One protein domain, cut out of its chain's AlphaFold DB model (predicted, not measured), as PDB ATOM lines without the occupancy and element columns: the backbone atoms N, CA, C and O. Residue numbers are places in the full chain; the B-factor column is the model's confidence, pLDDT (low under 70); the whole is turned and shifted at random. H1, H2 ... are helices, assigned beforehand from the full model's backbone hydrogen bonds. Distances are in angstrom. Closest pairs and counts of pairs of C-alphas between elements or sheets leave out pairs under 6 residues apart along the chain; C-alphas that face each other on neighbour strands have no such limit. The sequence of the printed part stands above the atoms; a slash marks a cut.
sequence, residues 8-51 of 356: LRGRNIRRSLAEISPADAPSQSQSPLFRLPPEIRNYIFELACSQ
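AT A GLANCE: This is residues 8 to 51 of the 356 residues of an uncharacterized protein of Eremomyces bilateralis CBS 781.70 (UniProt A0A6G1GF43). The printed part is an open arch with an empty middle: helix H1 makes one leg, helix H3 makes the other, and the long link of residues 19 to 31 spans between them. The short helix H2 sits at the bend where the link turns into H3, near H3, while H1 stands free at the far end of the arch. The 44 printed residues have three named helices, H1, H2 and H3 in that order along the chain, and no named strand; the class is all helix, with 27 residues in the named helices. The whole is only just loose, close to extended, with a radius of gyration of the C-alphas of 13.7 A, and it is flat, spanning 38 by 29 by 14 A.

IN THESE COORDINATES: H1 holds residues 8 to 18 and measures 15.2 A from first to last C-alpha, starting with C-alpha 8 at (114.331, 173.365, 172.878). Residues 19 to 31 follow with no named element. H2 holds residues 32 to 35, 5.1 A from first to last C-alpha, and starts with C-alpha 32 at (147.735, 171.037, 173.629). H3 holds residues 38 to 49, the longest helix with 12 residues and 16.0 A, and ends with C-alpha 49 at (134.125, 156.969, 172.536).

HOW THE PARTS SIT: H1 touches no helix. It is apart from H2, the next helix along the chain. H1 and H3 are apart too. H2 and H3 are close but not clearly touching, with 2 pairs of C-alphas within 8 A; their closest C-alphas, those of Leu 33 and Arg 41, are 7.1 A apart. The centres of H2 and H3 are 12.1 A apart. In H1 and H3 every O i to N i+4 pair is within hydrogen-bond range; H2, with 4 residues, is too short for such a pair, and its one O i to N i+3 pair is within range.

THE WHOLE: The two C-alphas farthest apart, those of Leu 8 and Pro 37, are 38.7 A from each other, and the C-alphas of Leu 8 and Gln 51 are 28.2 A apart. The printed part has no cut. The link from H1 to H2, with 13 residues, is long; its C-alphas lie 9 to 13 A from the mean of all C-alphas. The link from H2 to H3, with 2 residues, is tight. Residues 8 to 32, of which 8 to 18 belong to H1, stand free, and so do residues 45 to 51, of which 45 to 49 belong to H3. The mean pLDDT of the printed part is 75.7, and 17 residues are under 70: residues 8 to 18, 20 to 22 and 24 to 26. The mean pLDDT is 63 in H1 and 86 in H3.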
ATOM      1  N   LEU A   8     113.981 172.430 173.956       67.62
ATOM      2  CA  LEU A   8     114.331 173.365 172.878       67.62
ATOM      3  C   LEU A   8     115.791 173.820 172.973       67.62
ATOM      4  O   LEU A   8     116.516 173.764 171.982       67.62
ATOM      5  N   ARG A   9     116.262 174.173 174.176       56.62
ATOM      6  CA  ARG A   9     117.670 174.524 174.410       56.62
ATOM      7  C   ARG A   9     118.605 173.361 174.070       56.62
ATOM      8  O   ARG A   9     119.625 173.565 173.422       56.62
ATOM      9  N   GLY A  10     118.232 172.136 174.446       58.69
ATOM     10  CA  GLY A  10     118.971 170.926 174.089       58.69
ATOM     11  C   GLY A  10     119.045 170.690 172.577       58.69
ATOM     12  O   GLY A  10     120.110 170.348 172.072       58.69
ATOM     13  N   ARG A  11     117.945 170.915 171.846       68.75
ATOM     14  CA  ARG A  11     117.900 170.789 170.379       68.75
ATOM     15  C   ARG A  11     118.735 171.855 169.676       68.75
ATOM     16  O   ARG A  11     119.504 171.500 168.792       68.75
ATOM     17  N   ASN A  12     118.650 173.113 170.105       61.59
ATOM     18  CA  ASN A  12     119.425 174.203 169.508       61.59
ATOM     19  C   ASN A  12     120.928 174.011 169.718       61.59
ATOM     20  O   ASN A  12     121.689 174.210 168.783       61.59
ATOM     21  N   ILE A  13     121.350 173.534 170.896       56.16
ATOM     22  CA  ILE A  13     122.761 173.203 171.147       56.16
ATOM     23  C   ILE A  13     123.219 172.028 170.277       56.16
ATOM     24  O   ILE A  13     124.330 172.043 169.766       56.16
ATOM     25  N   ARG A  14     122.394 170.987 170.102       60.22
ATOM     26  CA  ARG A  14     122.749 169.864 169.212       60.22
ATOM     27  C   ARG A  14     122.862 170.314 167.761       60.22
ATOM     28  O   ARG A  14     123.775 169.873 167.081       60.22
ATOM     29  N   ARG A  15     121.962 171.192 167.316       69.94
ATOM     30  CA  ARG A  15     121.979 171.755 165.967       69.94
ATOM     31  C   ARG A  15     123.212 172.636 165.757       69.94
ATOM     32  O   ARG A  15     123.960 172.375 164.831       69.94
ATOM     33  N   SER A  16     123.510 173.542 166.688       65.25
ATOM     34  CA  SER A  16     124.702 174.393 166.602       65.25
ATOM     35  C   SER A  16     126.010 173.605 166.675       65.25
ATOM     36  O   SER A  16     126.988 174.008 166.071       65.25
ATOM     37  N   LEU A  17     126.057 172.496 167.426       63.03
ATOM     38  CA  LEU A  17     127.228 171.611 167.463       63.03
ATOM     39  C   LEU A  17     127.369 170.781 166.180       63.03
ATOM     40  O   LEU A  17     128.488 170.490 165.781       63.03
ATOM     41  N   ALA A  18     126.255 170.401 165.550       66.06
ATOM     42  CA  ALA A  18     126.252 169.703 164.265       66.06
ATOM     43  C   ALA A  18     126.595 170.630 163.087       66.06
ATOM     44  O   ALA A  18     127.066 170.155 162.061       66.06
ATOM     45  N   GLU A  19     126.369 171.935 163.242       73.88
ATOM     46  CA  GLU A  19     126.721 172.976 162.269       73.88
ATOM     47  C   GLU A  19     128.200 173.389 162.336       73.88
ATOM     48  O   GLU A  19     128.649 174.124 161.464       73.88
ATOM     49  N   ILE A  20     128.976 172.915 163.325       65.50
ATOM     50  CA  ILE A  20     130.423 173.161 163.363       65.50
ATOM     51  C   ILE A  20     131.068 172.383 162.216       65.50
ATOM     52  O   ILE A  20     131.293 171.175 162.305       65.50
ATOM     53  N   SER A  21     131.370 173.093 161.133       67.25
ATOM     54  CA  SER A  21     132.172 172.576 160.035       67.25
ATOM     55  C   SER A  21     133.637 172.454 160.473       67.25
ATOM     56  O   SER A  21     134.131 173.318 161.203       67.25
ATOM     57  N   PRO A  22     134.389 171.446 159.992       66.31
ATOM     58  CA  PRO A  22     135.841 171.402 160.154       66.31
ATOM     59  C   PRO A  22     136.549 172.673 159.661       66.31
ATOM     60  O   PRO A  22     137.628 172.986 160.153       66.31
ATOM     61  N   ALA A  23     135.939 173.407 158.721       70.56
ATOM     62  CA  ALA A  23     136.455 174.674 158.207       70.56
ATOM     63  C   ALA A  23     136.316 175.846 159.199       70.56
ATOM     64  O   ALA A  23     137.110 176.780 159.139       70.56
ATOM     65  N   ASP A  24     135.348 175.779 160.121       62.91
ATOM     66  CA  ASP A  24     135.070 176.829 161.114       62.91
ATOM     67  C   ASP A  24     135.757 176.558 162.464       62.91
ATOM     68  O   ASP A  24     135.716 177.380 163.385       62.91
ATOM     69  N   ALA A  25     136.378 175.386 162.612       66.31
ATOM     70  CA  ALA A  25     137.109 175.031 163.815       66.31
ATOM     71  C   ALA A  25     138.447 175.801 163.874       66.31
ATOM     72  O   ALA A  25     139.164 175.864 162.873       66.31
ATOM     73  N   PRO A  26     138.834 176.363 165.039       66.94
ATOM     74  CA  PRO A  26     140.139 176.999 165.189       66.94
ATOM     75  C   PRO A  26     141.258 176.007 164.858       66.94
ATOM     76  O   PRO A  26     141.125 174.807 165.116       66.94
ATOM     77  N   SER A  27     142.365 176.517 164.303       73.50
ATOM     78  CA  SER A  27     143.505 175.695 163.893       73.50
ATOM     79  C   SER A  27     143.902 174.729 165.006       73.50
ATOM     80  O   SER A  27     144.262 175.131 166.117       73.50
ATOM     81  N   GLN A  28     143.841 173.436 164.687       72.56
ATOM     82  CA  GLN A  28     144.067 172.358 165.642       72.56
ATOM     83  C   GLN A  28     145.425 172.492 166.349       72.56
ATOM     84  O   GLN A  28     145.526 172.153 167.524       72.56
ATOM     85  N   SER A  29     146.440 173.076 165.699       76.94
ATOM     86  CA  SER A  29     147.794 173.254 166.247       76.94
ATOM     87  C   SER A  29     147.868 174.082 167.540       76.94
ATOM     88  O   SER A  29     148.850 173.981 168.281       76.94
ATOM     89  N   GLN A  30     146.841 174.877 167.846       75.38
ATOM     90  CA  GLN A  30     146.794 175.695 169.062       75.38
ATOM     91  C   GLN A  30     146.383 174.906 170.311       75.38
ATOM     92  O   GLN A  30     146.677 175.327 171.430       75.38
ATOM     93  N   SER A  31     145.738 173.749 170.149       78.94
ATOM     94  CA  SER A  31     145.307 172.927 171.277       78.94
ATOM     95  C   SER A  31     146.444 172.014 171.761       78.94
ATOM     96  O   SER A  31     147.023 171.285 170.952       78.94
ATOM     97  N   PRO A  32     146.744 171.963 173.076       80.12
ATOM     98  CA  PRO A  32     147.735 171.037 173.629       80.12
ATOM     99  C   PRO A  32     147.443 169.572 173.288       80.12
ATOM    100  O   PRO A  32     148.373 168.800 173.082       80.12
ATOM    101  N   LEU A  33     146.162 169.203 173.153       80.50
ATOM    102  CA  LEU A  33     145.751 167.857 172.750       80.50
ATOM    103  C   LEU A  33     146.278 167.501 171.354       80.50
ATOM    104  O   LEU A  33     146.651 166.363 171.106       80.50
ATOM    105  N   PHE A  34     146.347 168.478 170.451       84.25
ATOM    106  CA  PHE A  34     146.821 168.290 169.082       84.25
ATOM    107  C   PHE A  34     148.339 168.432 168.935       84.25
ATOM    108  O   PHE A  34     148.867 168.113 167.872       84.25
ATOM    109  N   ARG A  35     149.054 168.813 170.002       88.94
ATOM    110  CA  ARG A  35     150.515 168.654 170.082       88.94
ATOM    111  C   ARG A  35     150.926 167.206 170.345       88.94
ATOM    112  O   ARG A  35     152.086 166.865 170.142       88.94
ATOM    113  N   LEU A  36     149.993 166.365 170.796       87.12
ATOM    114  CA  LEU A  36     150.235 164.935 170.932       87.12
ATOM    115  C   LEU A  36     150.306 164.269 169.547       87.12
ATOM    116  O   LEU A  36     149.565 164.683 168.642       87.12
ATOM    117  N   PRO A  37     151.135 163.218 169.394       93.88
ATOM    118  CA  PRO A  37     151.159 162.397 168.191       93.88
ATOM    119  C   PRO A  37     149.765 161.851 167.843       93.88
ATOM    120  O   PRO A  37     148.969 161.573 168.753       93.88
ATOM    121  N   PRO A  38     149.438 161.709 166.547       88.38
ATOM    122  CA  PRO A  38     148.118 161.267 166.104       88.38
ATOM    123  C   PRO A  38     147.698 159.919 166.709       88.38
ATOM    124  O   PRO A  38     146.521 159.748 167.017       88.38
ATOM    125  N   GLU A  39     148.640 159.016 166.969       92.81
ATOM    126  CA  GLU A  39     148.414 157.708 167.593       92.81
ATOM    127  C   GLU A  39     147.844 157.862 169.006       92.81
ATOM    128  O   GLU A  39     146.837 157.246 169.349       92.81
ATOM    129  N   ILE A  40     148.436 158.755 169.805       90.50
ATOM    130  CA  ILE A  40     147.995 159.018 171.178       90.50
ATOM    131  C   ILE A  40     146.615 159.673 171.180       90.50
ATOM    132  O   ILE A  40     145.765 159.325 171.996       90.50
ATOM    133  N   ARG A  41     146.354 160.597 170.249       89.94
ATOM    134  CA  ARG A  41     145.036 161.246 170.134       89.94
ATOM    135  C   ARG A  41     143.955 160.247 169.759       89.94
ATOM    136  O   ARG A  41     142.903 160.241 170.391       89.94
ATOM    137  N   ASN A  42     144.228 159.398 168.773       88.75
ATOM    138  CA  ASN A  42     143.304 158.352 168.351       88.75
ATOM    139  C   ASN A  42     143.021 157.388 169.500       88.75
ATOM    140  O   ASN A  42     141.862 157.075 169.732       88.75
ATOM    141  N   TYR A  43     144.042 157.024 170.277       89.06
ATOM    142  CA  TYR A  43     143.865 156.183 171.456       89.06
ATOM    143  C   TYR A  43     143.008 156.859 172.537       89.06
ATOM    144  O   TYR A  43     142.096 156.247 173.086       89.06
ATOM    145  N   ILE A  44     143.218 158.154 172.805       84.56
ATOM    146  CA  ILE A  44     142.366 158.929 173.722       84.56
ATOM    147  C   ILE A  44     140.918 158.974 173.217       84.56
ATOM    148  O   ILE A  44     139.993 158.786 174.006       84.56
ATOM    149  N   PHE A  45     140.701 159.218 171.922       84.50
ATOM    150  CA  PHE A  45     139.360 159.264 171.336       84.50
ATOM    151  C   PHE A  45     138.684 157.896 171.332       84.50
ATOM    152  O   PHE A  45     137.496 157.811 171.624       84.50
ATOM    153  N   GLU A  46     139.431 156.832 171.062       86.38
ATOM    154  CA  GLU A  46     138.955 155.458 171.143       86.38
ATOM    155  C   GLU A  46     138.535 155.118 172.573       86.38
ATOM    156  O   GLU A  46     137.410 154.682 172.796       86.38
ATOM    157  N   LEU A  47     139.360 155.422 173.576       81.50
ATOM    158  CA  LEU A  47     138.998 155.221 174.981       81.50
ATOM    159  C   LEU A  47     137.803 156.087 175.414       81.50
ATOM    160  O   LEU A  47     136.965 155.640 176.194       81.50
ATOM    161  N   ALA A  48     137.690 157.310 174.896       79.31
ATOM    162  CA  ALA A  48     136.597 158.224 175.221       79.31
ATOM    163  C   ALA A  48     135.261 157.855 174.551       79.31
ATOM    164  O   ALA A  48     134.202 158.161 175.097       79.31
ATOM    165  N   CYS A  49     135.302 157.242 173.365       80.69
ATOM    166  CA  CYS A  49     134.125 156.969 172.536       80.69
ATOM    167  C   CYS A  49     133.778 155.477 172.434       80.69
ATOM    168  O   CYS A  49     132.710 155.142 171.916       80.69
ATOM    169  N   SER A  50     134.645 154.585 172.911       84.50
ATOM    170  CA  SER A  50     134.408 153.144 172.887       84.50
ATOM    171  C   SER A  50     133.201 152.761 173.737       84.50
ATOM    172  O   SER A  50     132.827 153.404 174.727       84.50
ATOM    173  N   GLN A  51     132.546 151.694 173.297       84.00
ATOM    174  CA  GLN A  51     131.526 151.027 174.084       84.00
ATOM    175  C   GLN A  51     132.230 150.132 175.101       84.00
ATOM    176  O   GLN A  51     133.061 149.308 174.730       84.00
TER     177      GLN A  51